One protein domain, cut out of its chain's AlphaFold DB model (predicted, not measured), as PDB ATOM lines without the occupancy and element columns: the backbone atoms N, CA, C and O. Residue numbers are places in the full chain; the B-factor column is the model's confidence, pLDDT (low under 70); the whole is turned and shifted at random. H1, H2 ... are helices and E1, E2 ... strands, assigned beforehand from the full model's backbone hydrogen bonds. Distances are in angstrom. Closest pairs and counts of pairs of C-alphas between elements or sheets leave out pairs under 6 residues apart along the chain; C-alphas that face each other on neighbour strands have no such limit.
ATOM      1  N   GLN A  25     141.379 196.992 197.000       89.38
ATOM      2  CA  GLN A  25     139.989 197.097 196.559       89.38
ATOM      3  C   GLN A  25     139.336 195.724 196.374       89.38
ATOM      4  O   GLN A  25     138.164 195.562 196.699       89.38
ATOM      5  N   PHE A  26     140.088 194.739 195.887       89.94
ATOM      6  CA  PHE A  26     139.637 193.360 195.762       89.94
ATOM      7  C   PHE A  26     139.291 192.759 197.126       89.94
ATOM      8  O   PHE A  26     138.205 192.207 197.283       89.94
ATOM      9  N   ASP A  27     140.138 192.960 198.138       88.88
ATOM     10  CA  ASP A  27     139.858 192.493 199.501       88.88
ATOM     11  C   ASP A  27     138.587 193.131 200.078       88.88
ATOM     12  O   ASP A  27     137.729 192.444 200.634       88.88
ATOM     13  N   LEU A  28     138.417 194.445 199.887       89.00
ATOM     14  CA  LEU A  28     137.195 195.147 200.290       89.00
ATOM     15  C   LEU A  28     135.962 194.643 199.535       89.00
ATOM     16  O   LEU A  28     134.871 194.569 200.097       89.00
ATOM     17  N   ASN A  29     136.098 194.317 198.254       91.69
ATOM     18  CA  ASN A  29     135.007 193.784 197.450       91.69
ATOM     19  C   ASN A  29     134.597 192.379 197.904       91.69
ATOM     20  O   ASN A  29     133.401 192.124 198.029       91.69
ATOM     21  N   ILE A  30     135.562 191.499 198.197       90.00
ATOM     22  CA  ILE A  30     135.303 190.175 198.780       90.00
ATOM     23  C   ILE A  30     134.587 190.326 200.118       90.00
ATOM     24  O   ILE A  30     133.580 189.661 200.353       90.00
ATOM     25  N   TRP A  31     135.065 191.228 200.975       89.50
ATOM     26  CA  TRP A  31     134.426 191.493 202.257       89.50
ATOM     27  C   TRP A  31     132.970 191.942 202.091       89.50
ATOM     28  O   TRP A  31     132.057 191.353 202.668       89.50
ATOM     29  N   ASN A  32     132.729 192.937 201.234       90.75
ATOM     30  CA  ASN A  32     131.379 193.428 200.952       90.75
ATOM     31  C   ASN A  32     130.474 192.338 200.367       90.75
ATOM     32  O   ASN A  32     129.296 192.265 200.721       90.75
ATOM     33  N   PHE A  33     131.018 191.480 199.500       92.00
ATOM     34  CA  PHE A  33     130.316 190.315 198.977       92.00
ATOM     35  C   PHE A  33     129.901 189.373 200.112       92.00
ATOM     36  O   PHE A  33     128.719 189.066 200.236       92.00
ATOM     37  N   GLN A  34     130.832 188.968 200.980       90.06
ATOM     38  CA  GLN A  34     130.552 188.058 202.095       90.06
ATOM     39  C   GLN A  34     129.486 188.618 203.045       90.06
ATOM     40  O   GLN A  34     128.555 187.901 203.411       90.06
ATOM     41  N   VAL A  35     129.582 189.901 203.407       91.25
ATOM     42  CA  VAL A  35     128.591 190.569 204.269       91.25
ATOM     43  C   VAL A  35     127.221 190.591 203.592       91.25
ATOM     44  O   VAL A  35     126.220 190.230 204.211       91.25
ATOM     45  N   SER A  36     127.173 190.933 202.302       93.81
ATOM     46  CA  SER A  36     125.925 190.965 201.532       93.81
ATOM     47  C   SER A  36     125.290 189.580 201.397       93.81
ATOM     48  O   SER A  36     124.066 189.459 201.445       93.81
ATOM     49  N   VAL A  37     126.107 188.530 201.261       91.94
ATOM     50  CA  VAL A  37     125.662 187.130 201.265       91.94
ATOM     51  C   VAL A  37     125.062 186.760 202.619       91.94
ATOM     52  O   VAL A  37     123.962 186.211 202.652       91.94
ATOM     53  N   GLY A  38     125.736 187.093 203.725       90.88
ATOM     54  CA  GLY A  38     125.241 186.833 205.079       90.88
ATOM     55  C   GLY A  38     123.899 187.512 205.350       90.88
ATOM     56  O   GLY A  38     122.940 186.845 205.735       90.88
ATOM     57  N   GLN A  39     123.802 188.810 205.055       93.88
ATOM     58  CA  GLN A  39     122.562 189.579 205.178       93.88
ATOM     59  C   GLN A  39     121.443 188.986 204.308       93.88
ATOM     60  O   GLN A  39     120.345 188.728 204.799       93.88
ATOM     61  N   SER A  40     121.734 188.689 203.035       94.25
ATOM     62  CA  SER A  40     120.747 188.114 202.114       94.25
ATOM     63  C   SER A  40     120.243 186.751 202.586       94.25
ATOM     64  O   SER A  40     119.055 186.469 202.457       94.25
ATOM     65  N   ALA A  41     121.113 185.910 203.151       91.31
ATOM     66  CA  ALA A  41     120.719 184.611 203.685       91.31
ATOM     67  C   ALA A  41     119.711 184.755 204.836       91.31
ATOM     68  O   ALA A  41     118.693 184.058 204.849       91.31
ATOM     69  N   VAL A  42     119.955 185.693 205.761       92.06
ATOM     70  CA  VAL A  42     119.019 186.008 206.851       92.06
ATOM     71  C   VAL A  42     117.699 186.540 206.299       92.06
ATOM     72  O   VAL A  42     116.640 186.018 206.648       92.06
ATOM     73  N   ASP A  43     117.743 187.514 205.391       93.00
ATOM     74  CA  ASP A  43     116.540 188.133 204.829       93.00
ATOM     75  C   ASP A  43     115.685 187.128 204.051       93.00
ATOM     76  O   ASP A  43     114.469 187.066 204.229       93.00
ATOM     77  N   ILE A  44     116.305 186.293 203.212       92.25
ATOM     78  CA  ILE A  44     115.617 185.261 202.427       92.25
ATOM     79  C   ILE A  44     114.965 184.233 203.350       92.25
ATOM     80  O   ILE A  44     113.809 183.847 203.128       92.25
ATOM     81  N   PHE A  45     115.674 183.810 204.398       89.56
ATOM     82  CA  PHE A  45     115.131 182.903 205.396       89.56
ATOM     83  C   PHE A  45     113.939 183.534 206.122       89.56
ATOM     84  O   PHE A  45     112.854 182.951 206.133       89.56
ATOM     85  N   GLN A  46     114.084 184.753 206.646       88.38
ATOM     86  CA  GLN A  46     113.006 185.457 207.340       88.38
ATOM     87  C   GLN A  46     111.794 185.688 206.435       88.38
ATOM     88  O   GLN A  46     110.652 185.476 206.854       88.38
ATOM     89  N   LYS A  47     112.038 186.027 205.166       90.25
ATOM     90  CA  LYS A  47     110.998 186.224 204.157       90.25
ATOM     91  C   LYS A  47     110.157 184.972 203.944       90.25
ATOM     92  O   LYS A  47     108.963 185.115 203.694       90.25
ATOM     93  N   SER A  48     110.733 183.774 204.098       87.31
ATOM     94  CA  SER A  48     110.009 182.492 204.006       87.31
ATOM     95  C   SER A  48     108.797 182.446 204.945       87.31
ATOM     96  O   SER A  48     107.732 181.934 204.593       87.31
ATOM     97  N   PHE A  49     108.922 183.044 206.131       84.31
ATOM     98  CA  PHE A  49     107.841 183.110 207.111       84.31
ATOM     99  C   PHE A  49     106.746 184.090 206.709       84.31
ATOM    100  O   PHE A  49     105.563 183.774 206.852       84.31
ATOM    101  N   ASP A  50     107.123 185.231 206.135       86.19
ATOM    102  CA  ASP A  50     106.171 186.231 205.655       86.19
ATOM    103  C   ASP A  50     105.341 185.679 204.481       86.19
ATOM    104  O   ASP A  50     104.126 185.869 204.425       86.19
ATOM    105  N   ILE A  51     105.984 184.940 203.566       87.12
ATOM    106  CA  ILE A  51     105.320 184.315 202.408       87.12
ATOM    107  C   ILE A  51     104.709 182.940 202.723       87.12
ATOM    108  O   ILE A  51     104.102 182.328 201.844       87.12
ATOM    109  N   LYS A  52     104.857 182.455 203.965       84.69
ATOM    110  CA  LYS A  52     104.342 181.166 204.464       84.69
ATOM    111  C   LYS A  52     104.766 179.964 203.609       84.69
ATOM    112  O   LYS A  52     103.983 179.036 203.410       84.69
ATOM    113  N   ARG A  53     105.988 179.990 203.082       86.50
ATOM    114  CA  ARG A  53     106.623 178.909 202.313       86.50
ATOM    115  C   ARG A  53     108.126 179.111 202.298       86.50
ATOM    116  O   ARG A  53     108.582 180.239 202.436       86.50
ATOM    117  N   PHE A  54     108.888 178.052 202.047       88.00
ATOM    118  CA  PHE A  54     110.325 178.197 201.823       88.00
ATOM    119  C   PHE A  54     110.575 179.193 200.686       88.00
ATOM    120  O   PHE A  54     109.958 179.073 199.627       88.00
ATOM    121  N   ASN A  55     111.430 180.193 200.881       90.88
ATOM    122  CA  ASN A  55     111.709 181.191 199.855       90.88
ATOM    123  C   ASN A  55     112.623 180.595 198.772       90.88
ATOM    124  O   ASN A  55     113.841 180.764 198.763       90.88
ATOM    125  N   THR A  74      97.271 173.796 219.479       42.19
ATOM    126  CA  THR A  74      96.921 174.509 218.253       42.19
ATOM    127  C   THR A  74      98.174 174.636 217.410       42.19
ATOM    128  O   THR A  74      99.271 174.814 217.929       42.19
ATOM    129  N   ILE A  75      97.975 174.595 216.100       46.28
ATOM    130  CA  ILE A  75      98.919 175.026 215.073       46.28
ATOM    131  C   ILE A  75      99.177 176.532 215.278       46.28
ATOM    132  O   ILE A  75      98.766 177.379 214.499       46.28
ATOM    133  N   GLY A  76      99.853 176.872 216.375       46.53
ATOM    134  CA  GLY A  76     100.460 178.157 216.691       46.53
ATOM    135  C   GLY A  76     101.786 178.319 215.955       46.53
ATOM    136  O   GLY A  76     102.652 179.073 216.393       46.53
ATOM    137  N   GLY A  77     101.921 177.642 214.806       49.72
ATOM    138  CA  GLY A  77     103.109 177.523 213.961       49.72
ATOM    139  C   GLY A  77     103.531 178.815 213.267       49.72
ATOM    140  O   GLY A  77     104.225 178.759 212.257       49.72
ATOM    141  N   LEU A  78     103.086 179.964 213.787       51.22
ATOM    142  CA  LEU A  78     103.625 181.285 213.492       51.22
ATOM    143  C   LEU A  78     104.198 181.999 214.739       51.22
ATOM    144  O   LEU A  78     105.137 182.780 214.608       51.22
ATOM    145  N   VAL A  79     103.736 181.683 215.953       46.59
ATOM    146  CA  VAL A  79     104.370 182.131 217.212       46.59
ATOM    147  C   VAL A  79     105.617 181.289 217.499       46.59
ATOM    148  O   VAL A  79     106.676 181.854 217.753       46.59
ATOM    149  N   GLU A  80     105.544 179.970 217.287       52.25
ATOM    150  CA  GLU A  80     106.720 179.076 217.188       52.25
ATOM    151  C   GLU A  80     107.680 179.538 216.075       52.25
ATOM    152  O   GLU A  80     108.899 179.393 216.159       52.25
ATOM    153  N   SER A  81     107.123 180.174 215.039       56.94
ATOM    154  CA  SER A  81     107.879 180.681 213.902       56.94
ATOM    155  C   SER A  81     108.580 182.005 214.151       56.94
ATOM    156  O   SER A  81     109.486 182.308 213.401       56.94
ATOM    157  N   ARG A  82     108.218 182.801 215.167       67.25
ATOM    158  CA  ARG A  82     108.943 184.057 215.433       67.25
ATOM    159  C   ARG A  82     110.322 183.781 216.007       67.25
ATOM    160  O   ARG A  82     111.286 184.345 215.509       67.25
ATOM    161  N   SER A  83     110.421 182.879 216.986       75.06
ATOM    162  CA  SER A  83     111.717 182.425 217.496       75.06
ATOM    163  C   SER A  83     112.543 181.786 216.390       75.06
ATOM    164  O   SER A  83     113.694 182.155 216.226       75.06
ATOM    165  N   LEU A  84     111.950 180.922 215.557       78.31
ATOM    166  CA  LEU A  84     112.684 180.322 214.444       78.31
ATOM    167  C   LEU A  84     113.084 181.354 213.372       78.31
ATOM    168  O   LEU A  84     114.251 181.409 213.003       78.31
ATOM    169  N   ARG A  85     112.160 182.212 212.922       82.56
ATOM    170  CA  ARG A  85     112.390 183.314 211.966       82.56
ATOM    171  C   ARG A  85     113.533 184.203 212.432       82.56
ATOM    172  O   ARG A  85     114.422 184.505 211.649       82.56
ATOM    173  N   ASN A  86     113.515 184.584 213.703       83.31
ATOM    174  CA  ASN A  86     114.488 185.506 214.276       83.31
ATOM    175  C   ASN A  86     115.762 184.804 214.779       83.31
ATOM    176  O   ASN A  86     116.705 185.491 215.146       83.31
ATOM    177  N   SER A  87     115.804 183.467 214.805       82.69
ATOM    178  CA  SER A  87     116.990 182.717 215.241       82.69
ATOM    179  C   SER A  87     118.097 182.676 214.201       82.69
ATOM    180  O   SER A  87     119.244 182.470 214.565       82.69
ATOM    181  N   ILE A  88     117.792 182.845 212.914       86.12
ATOM    182  CA  ILE A  88     118.844 182.908 211.902       86.12
ATOM    183  C   ILE A  88     119.422 184.314 211.906       86.12
ATOM    184  O   ILE A  88     118.732 185.286 211.596       86.12
ATOM    185  N   VAL A  89     120.694 184.388 212.268       88.00
ATOM    186  CA  VAL A  89     121.476 185.617 212.348       88.00
ATOM    187  C   VAL A  89     122.774 185.438 211.572       88.00
ATOM    188  O   VAL A  89     123.176 184.317 211.238       88.00
ATOM    189  N   TYR A  90     123.432 186.552 211.274       89.69
ATOM    190  CA  TYR A  90     124.795 186.538 210.774       89.69
ATOM    191  C   TYR A  90     125.687 187.366 211.690       89.69
ATOM    192  O   TYR A  90     125.285 188.415 212.188       89.69
ATOM    193  N   GLU A  91     126.900 186.879 211.904       86.31
ATOM    194  CA  GLU A  91     127.957 187.612 212.587       86.31
ATOM    195  C   GLU A  91     129.013 188.023 211.572       86.31
ATOM    196  O   GLU A  91     129.391 187.245 210.688       86.31
ATOM    197  N   THR A  92     129.493 189.251 211.728       81.94
ATOM    198  CA  THR A  92     130.651 189.778 211.016       81.94
ATOM    199  C   THR A  92     131.736 190.058 212.038       81.94
ATOM    200  O   THR A  92     131.527 190.854 212.955       81.94
ATOM    201  N   GLU A  93     132.908 189.460 211.874       77.31
ATOM    202  CA  GLU A  93     134.095 190.011 212.530       77.31
ATOM    203  C   GLU A  93     134.419 191.385 211.918       77.31
ATOM    204  O   GLU A  93     134.066 191.657 210.769       77.31
ATOM    205  N   SER A  94     135.080 192.279 212.657       72.06
ATOM    206  CA  SER A  94     135.580 193.524 212.063       72.06
ATOM    207  C   SER A  94     136.441 193.210 210.839       72.06
ATOM    208  O   SER A  94     137.191 192.231 210.850       72.06
ATOM    209  N   TYR A  95     136.357 194.049 209.798       64.19
ATOM    210  CA  TYR A  95     137.137 193.856 208.574       64.19
ATOM    211  C   TYR A  95     138.613 193.611 208.909       64.19
ATOM    212  O   TYR A  95     139.305 194.476 209.449       64.19
ATOM    213  N   ASN A  96     139.086 192.412 208.579       68.75
ATOM    214  CA  ASN A  96     140.468 192.007 208.750       68.75
ATOM    215  C   ASN A  96     140.896 191.214 207.518       68.75
ATOM    216  O   ASN A  96     140.341 190.157 207.226       68.75
ATOM    217  N   ARG A  97     141.929 191.711 206.838       60.12
ATOM    218  CA  ARG A  97     142.479 191.152 205.596       60.12
ATOM    219  C   ARG A  97     142.867 189.668 205.694       60.12
ATOM    220  O   ARG A  97     142.903 188.990 204.679       60.12
ATOM    221  N   ALA A  98     143.156 189.170 206.897       59.28
ATOM    222  CA  ALA A  98     143.560 187.784 207.137       59.28
ATOM    223  C   ALA A  98     142.502 186.931 207.859       59.28
ATOM    224  O   ALA A  98     142.671 185.717 207.945       59.28
ATOM    225  N   ARG A  99     141.464 187.541 208.452       57.75
ATOM    226  CA  ARG A  99     140.568 186.855 209.408       57.75
ATOM    227  C   ARG A  99     139.088 187.207 209.298       57.75
ATOM    228  O   ARG A  99     138.287 186.547 209.943       57.75
ATOM    229  N   GLY A 100     138.719 188.198 208.485       62.84
ATOM    230  CA  GLY A 100     137.326 188.596 208.309       62.84
ATOM    231  C   GLY A 100     136.474 187.397 207.907       62.84
ATOM    232  O   GLY A 100     136.679 186.803 206.850       62.84
ATOM    233  N   ARG A 101     135.529 187.033 208.771       72.06
ATOM    234  CA  ARG A 101     134.614 185.918 208.556       72.06
ATOM    235  C   ARG A 101     133.188 186.410 208.712       72.06
ATOM    236  O   ARG A 101     132.854 187.083 209.684       72.06
ATOM    237  N   VAL A 102     132.351 186.025 207.754       82.69
ATOM    238  CA  VAL A 102     130.899 186.134 207.868       82.69
ATOM    239  C   VAL A 102     130.356 184.743 208.138       82.69
ATOM    240  O   VAL A 102     130.637 183.801 207.394       82.69
ATOM    241  N   LYS A 103     129.616 184.591 209.234       85.31
ATOM    242  CA  LYS A 103     129.026 183.314 209.634       85.31
ATOM    243  C   LYS A 103     127.526 183.490 209.774       85.31
ATOM    244  O   LYS A 103     127.087 184.269 210.608       85.31
ATOM    245  N   VAL A 104     126.757 182.729 209.001       85.12
ATOM    246  CA  VAL A 104     125.309 182.583 209.192       85.12
ATOM    247  C   VAL A 104     125.072 181.373 210.086       85.12
ATOM    248  O   VAL A 104     125.650 180.311 209.850       85.12
ATOM    249  N   PHE A 105     124.264 181.522 211.129       83.50
ATOM    250  CA  PHE A 105     123.960 180.431 212.050       83.50
ATOM    251  C   PHE A 105     122.622 180.640 212.758       83.50
ATOM    252  O   PHE A 105     122.035 181.720 212.727       83.50
ATOM    253  N   THR A 106     122.155 179.575 213.404       82.38
ATOM    254  CA  THR A 106     120.987 179.597 214.283       82.38
ATOM    255  C   THR A 106     121.419 179.986 215.696       82.38
ATOM    256  O   THR A 106     122.102 179.203 216.356       82.38
ATOM    257  N   ASP A 107     121.022 181.165 216.168       84.25
ATOM    258  CA  ASP A 107     121.224 181.621 217.539       84.25
ATOM    259  C   ASP A 107     120.269 180.883 218.502       84.25
ATOM    260  O   ASP A 107     119.045 181.068 218.437       84.25
ATOM    261  N   PRO A 108     120.794 180.047 219.420       75.00
ATOM    262  CA  PRO A 108     119.974 179.332 220.391       75.00
ATOM    263  C   PRO A 108     119.275 180.266 221.393       75.00
ATOM    264  O   PRO A 108     118.255 179.880 221.971       75.00
ATOM    265  N   SER A 109     119.778 181.491 221.601       77.62
ATOM    266  CA  SER A 109     119.200 182.457 222.541       77.62
ATOM    267  C   SER A 109     117.774 182.870 222.146       77.62
ATOM    268  O   SER A 109     116.911 183.048 223.013       77.62
ATOM    269  N   ALA A 110     117.476 182.883 220.841       76.62
ATOM    270  CA  ALA A 110     116.158 183.186 220.284       76.62
ATOM    271  C   ALA A 110     115.055 182.199 220.728       76.62
ATOM    272  O   ALA A 110     113.859 182.503 220.622       76.62
ATOM    273  N   PHE A 111     115.436 181.032 221.264       72.25
ATOM    274  CA  PHE A 111     114.532 180.018 221.820       72.25
ATOM    275  C   PHE A 111     114.445 180.056 223.355       72.25
ATOM    276  O   PHE A 111     113.701 179.281 223.953       72.25
ATOM    277  N   GLY A 112     115.173 180.949 224.032       65.50
ATOM    278  CA  GLY A 112     115.197 181.013 225.498       65.50
ATOM    279  C   GLY A 112     113.841 181.352 226.130       65.50
ATOM    280  O   GLY A 112     113.518 180.837 227.198       65.50
ATOM    281  N   GLY A 113     113.032 182.173 225.449       62.75
ATOM    282  CA  GLY A 113     111.713 182.626 225.909       62.75
ATOM    283  C   GLY A 113     110.521 181.788 225.429       62.75
ATOM    284  O   GLY A 113     109.377 182.154 225.700       62.75
ATOM    285  N   THR A 114     110.733 180.685 224.698       63.78
ATOM    286  CA  THR A 114     109.616 179.852 224.223       63.78
ATOM    287  C   THR A 114     109.035 179.033 225.377       63.78
ATOM    288  O   THR A 114     109.603 178.014 225.770       63.78
ATOM    289  N   TYR A 115     107.891 179.486 225.897       52.41
ATOM    290  CA  TYR A 115     107.210 179.002 227.111       52.41
ATOM    291  C   TYR A 115     106.975 177.477 227.176       52.41
ATOM    292  O   TYR A 115     106.924 176.912 228.262       52.41
ATOM    293  N   SER A 116     106.863 176.791 226.035       55.03
ATOM    294  CA  SER A 116     106.448 175.382 225.959       55.03
ATOM    295  C   SER A 116     107.503 174.402 225.414       55.03
ATOM    296  O   SER A 116     107.254 173.197 225.447       55.03
ATOM    297  N   HIS A 117     108.668 174.868 224.932       58.44
ATOM    298  CA  HIS A 117     109.602 174.034 224.147       58.44
ATOM    299  C   HIS A 117     111.089 174.433 224.275       58.44
ATOM    300  O   HIS A 117     111.796 174.576 223.278       58.44
ATOM    301  N   ARG A 118     111.590 174.625 225.504       57.78
ATOM    302  CA  ARG A 118     112.993 175.011 225.751       57.78
ATOM    303  C   ARG A 118     113.967 173.988 225.135       57.78
ATOM    304  O   ARG A 118     113.908 172.810 225.465       57.78
ATOM    305  N   GLY A 119     114.849 174.445 224.243       57.91
ATOM    306  CA  GLY A 119     115.840 173.601 223.554       57.91
ATOM    307  C   GLY A 119     115.316 172.805 222.349       57.91
ATOM    308  O   GLY A 119     116.076 172.055 221.742       57.91
ATOM    309  N   PHE A 120     114.044 172.956 221.967       68.38
ATOM    310  CA  PHE A 120     113.479 172.262 220.811       68.38
ATOM    311  C   PHE A 120     113.787 173.003 219.502       68.38
ATOM    312  O   PHE A 120     113.316 174.120 219.275       68.38
ATOM    313  N   CYS A 121     114.539 172.368 218.602       70.62
ATOM    314  CA  CYS A 121     114.823 172.920 217.279       70.62
ATOM    315  C   CYS A 121     113.725 172.532 216.277       70.62
ATOM    316  O   CYS A 121     113.761 171.461 215.668       70.62
ATOM    317  N   PHE A 122     112.760 173.428 216.062       74.19
ATOM    318  CA  PHE A 122     111.677 173.217 215.094       74.19
ATOM    319  C   PHE A 122     112.202 172.951 213.673       74.19
ATOM    320  O   PHE A 122     111.682 172.079 212.980       74.19
ATOM    321  N   ALA A 123     113.263 173.642 213.239       74.69
ATOM    322  CA  ALA A 123     113.846 173.413 211.918       74.69
ATOM    323  C   ALA A 123     114.374 171.984 211.737       74.69
ATOM    324  O   ALA A 123     114.202 171.427 210.657       74.69
ATOM    325  N   ALA A 124     114.962 171.373 212.769       74.44
ATOM    326  CA  ALA A 124     115.463 170.004 212.677       74.44
ATOM    327  C   ALA A 124     114.323 169.009 212.407       74.44
ATOM    328  O   ALA A 124     114.418 168.188 211.505       74.44
ATOM    329  N   VAL A 125     113.203 169.125 213.125       74.69
ATOM    330  CA  VAL A 125     112.064 168.201 212.978       74.69
ATOM    331  C   VAL A 125     111.306 168.402 211.662       74.69
ATOM    332  O   VAL A 125     110.803 167.443 211.075       74.69
ATOM    333  N   HIS A 126     111.196 169.646 211.195       77.50
ATOM    334  CA  HIS A 126     110.413 169.984 210.006       77.50
ATOM    335  C   HIS A 126     111.169 169.833 208.677       77.50
ATOM    336  O   HIS A 126     110.503 169.683 207.652       77.50
ATOM    337  N   ASN A 127     112.508 169.877 208.697       77.44
ATOM    338  CA  ASN A 127     113.362 169.627 207.529       77.44
ATOM    339  C   ASN A 127     113.899 168.186 207.461       77.44
ATOM    340  O   ASN A 127     114.566 167.852 206.486       77.44
ATOM    341  N   SER A 128     113.694 167.360 208.494       75.88
ATOM    342  CA  SER A 128     114.245 166.004 208.520       75.88
ATOM    343  C   SER A 128     113.444 165.044 207.644       75.88
ATOM    344  O   SER A 128     112.247 164.840 207.855       75.88
ATOM    345  N   ASP A 129     114.151 164.378 206.735       74.62
ATOM    346  CA  ASP A 129     113.632 163.240 205.977       74.62
ATOM    347  C   ASP A 129     113.613 161.940 206.802       74.62
ATOM    348  O   ASP A 129     113.009 160.953 206.380       74.62
ATOM    349  N   ASP A 130     114.263 161.918 207.971       80.25
ATOM    350  CA  ASP A 130     114.320 160.746 208.840       80.25
ATOM    351  C   ASP A 130     113.009 160.595 209.645       80.25
ATOM    352  O   ASP A 130     112.673 161.456 210.468       80.25
ATOM    353  N   PRO A 131     112.241 159.507 209.461       74.81
ATOM    354  CA  PRO A 131     111.045 159.255 210.257       74.81
ATOM    355  C   PRO A 131     111.354 158.960 211.736       74.81
ATOM    356  O   PRO A 131     110.473 159.144 212.577       74.81
ATOM    357  N   SER A 132     112.580 158.548 212.083       80.69
ATOM    358  CA  SER A 132     112.977 158.193 213.453       80.69
ATOM    359  C   SER A 132     112.995 159.401 214.400       80.69
ATOM    360  O   SER A 132     112.604 159.293 215.566       80.69
ATOM    361  N   VAL A 133     113.333 160.589 213.885       73.19
ATOM    362  CA  VAL A 133     113.289 161.842 214.659       73.19
ATOM    363  C   VAL A 133     111.865 162.384 214.819       73.19
ATOM    364  O   VAL A 133     111.630 163.354 215.541       73.19
ATOM    365  N   ARG A 134     110.883 161.753 214.162       72.06
ATOM    366  CA  ARG A 134     109.472 162.146 214.153       72.06
ATOM    367  C   ARG A 134     108.613 161.171 214.952       72.06
ATOM    368  O   ARG A 134     107.634 160.624 214.453       72.06
ATOM    369  N   THR A 135     108.955 160.980 216.218       70.25
ATOM    370  CA  THR A 135     108.249 160.069 217.128       70.25
ATOM    371  C   THR A 135     107.379 160.818 218.144       70.25
ATOM    372  O   THR A 135     107.473 162.033 218.330       70.25
ATOM    373  N   GLY A 136     106.452 160.104 218.790       73.25
ATOM    374  CA  GLY A 136     105.625 160.650 219.870       73.25
ATOM    375  C   GLY A 136     104.810 161.888 219.471       73.25
ATOM    376  O   GLY A 136     104.053 161.875 218.499       73.25
ATOM    377  N   ARG A 137     104.949 162.977 220.240       66.44
ATOM    378  CA  ARG A 137     104.148 164.206 220.070       66.44
ATOM    379  C   ARG A 137     104.416 164.939 218.750       66.44
ATOM    380  O   ARG A 137     103.548 165.686 218.304       66.44
ATOM    381  N   VAL A 138     105.572 164.716 218.117       70.62
ATOM    382  CA  VAL A 138     105.976 165.410 216.882       70.62
ATOM    383  C   VAL A 138     105.689 164.609 215.605       70.62
ATOM    384  O   VAL A 138     105.736 165.165 214.510       70.62
ATOM    385  N   ALA A 139     105.309 163.330 215.720       70.94
ATOM    386  CA  ALA A 139     105.014 162.456 214.575       70.94
ATOM    387  C   ALA A 139     103.940 163.042 213.641       70.94
ATOM    388  O   ALA A 139     104.053 163.008 212.415       70.94
ATOM    389  N   ASN A 140     102.926 163.666 214.241       69.56
ATOM    390  CA  ASN A 140     101.787 164.251 213.538       69.56
ATOM    391  C   ASN A 140     102.019 165.697 213.063       69.56
ATOM    392  O   ASN A 140     101.102 166.301 212.500       69.56
ATOM    393  N   MET A 141     103.204 166.274 213.295       72.00
ATOM    394  CA  MET A 141     103.523 167.617 212.809       72.00
ATOM    395  C   MET A 141     103.670 167.610 211.280       72.00
ATOM    396  O   MET A 141     104.307 166.706 210.729       72.00
ATOM    397  N   PRO A 142     103.095 168.598 210.567       71.19
ATOM    398  CA  PRO A 142     103.256 168.700 209.121       71.19
ATOM    399  C   PRO A 142     104.713 169.013 208.774       71.19
ATOM    400  O   PRO A 142     105.308 169.910 209.365       71.19
ATOM    401  N   GLN A 143     105.272 168.316 207.787       74.69
ATOM    402  CA  GLN A 143     106.611 168.619 207.279       74.69
ATOM    403  C   GLN A 143     106.631 169.986 206.592       74.69
ATOM    404  O   GLN A 143     105.694 170.344 205.872       74.69
ATOM    405  N   ARG A 144     107.671 170.773 206.874       77.88
ATOM    406  CA  ARG A 144     107.831 172.134 206.358       77.88
ATOM    407  C   ARG A 144     109.296 172.382 206.066       77.88
ATOM    408  O   ARG A 144     110.108 172.421 206.979       77.88
ATOM    409  N   GLN A 145     109.611 172.656 204.810       79.12
ATOM    410  CA  GLN A 145     110.948 173.120 204.493       79.12
ATOM    411  C   GLN A 145     111.130 174.556 205.012       79.12
ATOM    412  O   GLN A 145     110.418 175.464 204.580       79.12
ATOM    413  N   PHE A 146     112.057 174.745 205.948       78.94
ATOM    414  CA  PHE A 146     112.486 176.042 206.481       78.94
ATOM    415  C   PHE A 146     113.893 176.421 206.024       78.94
ATOM    416  O   PHE A 146     114.198 177.605 205.934       78.94
ATOM    417  N   MET A 147     114.748 175.435 205.755       78.44
ATOM    418  CA  MET A 147     116.146 175.642 205.379       78.44
ATOM    419  C   MET A 147     116.472 174.866 204.100       78.44
ATOM    420  O   MET A 147     115.751 173.920 203.757       78.44
ATOM    421  N   PRO A 148     117.546 175.249 203.387       77.88
ATOM    422  CA  PRO A 148     118.143 174.374 202.392       77.88
ATOM    423  C   PRO A 148     118.450 173.003 203.004       77.88
ATOM    424  O   PRO A 148     118.861 172.913 204.163       77.88
ATOM    425  N   THR A 149     118.237 171.947 202.234       74.81
ATOM    426  CA  THR A 149     118.664 170.584 202.569       74.81
ATOM    427  C   THR A 149     119.559 170.071 201.451       74.81
ATOM    428  O   THR A 149     119.564 170.645 200.365       74.81
ATOM    429  N   GLU A 150     120.252 168.952 201.662       69.25
ATOM    430  CA  GLU A 150     121.076 168.320 200.617       69.25
ATOM    431  C   GLU A 150     120.305 168.034 199.316       69.25
ATOM    432  O   GLU A 150     120.893 167.934 198.246       69.25
ATOM    433  N   LYS A 151     118.975 167.906 199.402       70.88
ATOM    434  CA  LYS A 151     118.099 167.625 198.259       70.88
ATOM    435  C   LYS A 151     117.463 168.875 197.657       70.88
ATOM    436  O   LYS A 151     116.990 168.812 196.529       70.88
ATOM    437  N   ASN A 152     117.387 169.975 198.406       71.19
ATOM    438  CA  ASN A 152     116.626 171.161 198.022       71.19
ATOM    439  C   ASN A 152     117.328 172.443 198.480       71.19
ATOM    440  O   ASN A 152     117.207 172.841 199.641       71.19
ATOM    441  N   ASP A 153     117.948 173.151 197.540       77.56
ATOM    442  CA  ASP A 153     118.514 174.475 197.784       77.56
ATOM    443  C   ASP A 153     117.469 175.600 197.703       77.56
ATOM    444  O   ASP A 153     116.410 175.491 197.068       77.56
ATOM    445  N   SER A 154     117.787 176.746 198.312       86.44
ATOM    446  CA  SER A 154     117.061 177.983 198.019       86.44
ATOM    447  C   SER A 154     117.516 178.514 196.659       86.44
ATOM    448  O   SER A 154     118.565 179.141 196.536       86.44
ATOM    449  N   SER A 155     116.701 178.302 195.627       91.25
ATOM    450  CA  SER A 155     116.938 178.887 194.297       91.25
ATOM    451  C   SER A 155     117.017 180.415 194.344       91.25
ATOM    452  O   SER A 155     117.833 181.001 193.646       91.25
ATOM    453  N   VAL A 156     116.244 181.054 195.230       93.25
ATOM    454  CA  VAL A 156     116.304 182.505 195.456       93.25
ATOM    455  C   VAL A 156     117.664 182.916 196.024       93.25
ATOM    456  O   VAL A 156     118.228 183.913 195.580       93.25
ATOM    457  N   MET A 157     118.232 182.140 196.954       92.56
ATOM    458  CA  MET A 157     119.594 182.377 197.444       92.56
ATOM    459  C   MET A 157     120.637 182.157 196.345       92.56
ATOM    460  O   MET A 157     121.562 182.954 196.216       92.56
ATOM    461  N   ASN A 158     120.473 181.127 195.514       92.06
ATOM    462  CA  ASN A 158     121.379 180.856 194.396       92.06
ATOM    463  C   ASN A 158     121.369 181.987 193.357       92.06
ATOM    464  O   ASN A 158     122.430 182.411 192.895       92.06
ATOM    465  N   ASP A 159     120.195 182.519 193.022       93.81
ATOM    466  CA  ASP A 159     120.073 183.674 192.132       93.81
ATOM    467  C   ASP A 159     120.689 184.925 192.769       93.81
ATOM    468  O   ASP A 159     121.424 185.662 192.106       93.81
ATOM    469  N   LYS A 160     120.491 185.121 194.078       94.12
ATOM    470  CA  LYS A 160     121.104 186.236 194.801       94.12
ATOM    471  C   LYS A 160     122.628 186.132 194.844       94.12
ATOM    472  O   LYS A 160     123.306 187.132 194.642       94.12
ATOM    473  N   LEU A 161     123.189 184.939 195.033       91.81
ATOM    474  CA  LEU A 161     124.638 184.711 194.972       91.81
ATOM    475  C   LEU A 161     125.217 185.102 193.609       91.81
ATOM    476  O   LEU A 161     126.263 185.748 193.551       91.81
ATOM    477  N   ARG A 162     124.523 184.762 192.517       92.56
ATOM    478  CA  ARG A 162     124.928 185.145 191.155       92.56
ATOM    479  C   ARG A 162     124.901 186.657 190.954       92.56
ATOM    480  O   ARG A 162     125.829 187.198 190.365       92.56
ATOM    481  N   GLU A 163     123.872 187.329 191.467       92.44
ATOM    482  CA  GLU A 163     123.770 188.792 191.441       92.44
ATOM    483  C   GLU A 163     124.926 189.448 192.219       92.44
ATOM    484  O   GLU A 163     125.604 190.342 191.710       92.44
ATOM    485  N   LEU A 164     125.182 188.968 193.440       93.25
ATOM    486  CA  LEU A 164     126.203 189.511 194.335       93.25
ATOM    487  C   LEU A 164     127.631 189.258 193.830       93.25
ATOM    488  O   LEU A 164     128.516 190.062 194.118       93.25
ATOM    489  N   ASN A 165     127.869 188.198 193.052       90.50
ATOM    490  CA  ASN A 165     129.196 187.840 192.534       90.50
ATOM    491  C   ASN A 165     129.879 188.994 191.770       90.50
ATOM    492  O   ASN A 165     131.098 189.152 191.821       90.50
ATOM    493  N   ASN A 166     129.094 189.865 191.127       88.19
ATOM    494  CA  ASN A 166     129.604 191.046 190.425       88.19
ATOM    495  C   ASN A 166     130.328 192.037 191.354       88.19
ATOM    496  O   ASN A 166     131.191 192.794 190.904       88.19
ATOM    497  N   MET A 167     130.024 192.028 192.656       90.25
ATOM    498  CA  MET A 167     130.685 192.898 193.630       90.25
ATOM    499  C   MET A 167     132.177 192.611 193.747       90.25
ATOM    500  O   MET A 167     132.935 193.558 193.928       90.25
TER     501      MET A 167
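AT A GLANCE: This is residues 25 to 55 and 74 to 167 of the 177 residues of an uncharacterized protein of Muribaculaceae bacterium Isolate-002 (NCI) (UniProt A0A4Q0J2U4). Look first for a hairpin of two strands, E1 and E2, on one side of a long helix, H1, with the helix H5 along the opposite side. The short helices H2 and H3 gather by the end of the hairpin at residues 88 and 106; H4 and a long loop, residues 128 to 154, lie toward that end of the domain too. The printed part has 125 residues, in the order H1 H2 E1 E2 H3 H4 H5, mostly helix, with one antiparallel sheet, E1 - E2. It is only just loose, close to compact, with a radius of gyration of the C-alphas of 16.7 A, and elongated, 55 by 28 by 26 A.

IN THESE COORDINATES: Find E1, residues 88 to 92, from C-alpha 88 at (118.844, 182.908, 211.902), 13.7 A long; E2, residues 102 to 106, spans 13.5 A. H1, residues 25 to 50, starts at (139.989, 197.097, 196.559) and runs 36.7 A. H2 holds residues 80 to 87, H3 108 to 111 and H4 122 to 127. H5, residues 155 to 165, runs 15.3 A to (129.196, 187.840, 192.534).

HOW THE PARTS SIT: In the hairpin E1 and E2, look at N 89 and O 105, 3.0 A apart, within hydrogen-bond range. The closest C-alphas of H1 and E1 are Gly 38 and Tyr 90, 5.7 A. With residues 33 to 44 alone H1 touches H5, closest C-alphas Phe 33 and Leu 164, 6.3 A, at a shallow tilt of 20 degrees, opposite ways. With residues 45 to 49 alone it touches H2, closest C-alphas Gln 46 and Arg 85, 5.1 A. H2 touches H3, closest C-alphas Ser 87 and Ala 110, 5.1 A. H2 and H4 only just touch, with 3 pairs of C-alphas within 8 A, the closest Leu 84 and Phe 122, 7.2 A. Every O i to N i+4 pair is within hydrogen-bond range in H2, H4 and H5, and 20 of 22 in H1; H3 is too short for one.

THE WHOLE: The farthest C-alphas, Gln 25 and Gly 136, are 55.3 A apart. Residues 56 to 73 are not printed; C-alphas 55 and 74 are 24.5 A apart across this cut. The link H4 to H5 is long. Look for pLDDT under 70 at residues 74 to 82, 95 to 100, 112 to 120, 137, 140 and 150.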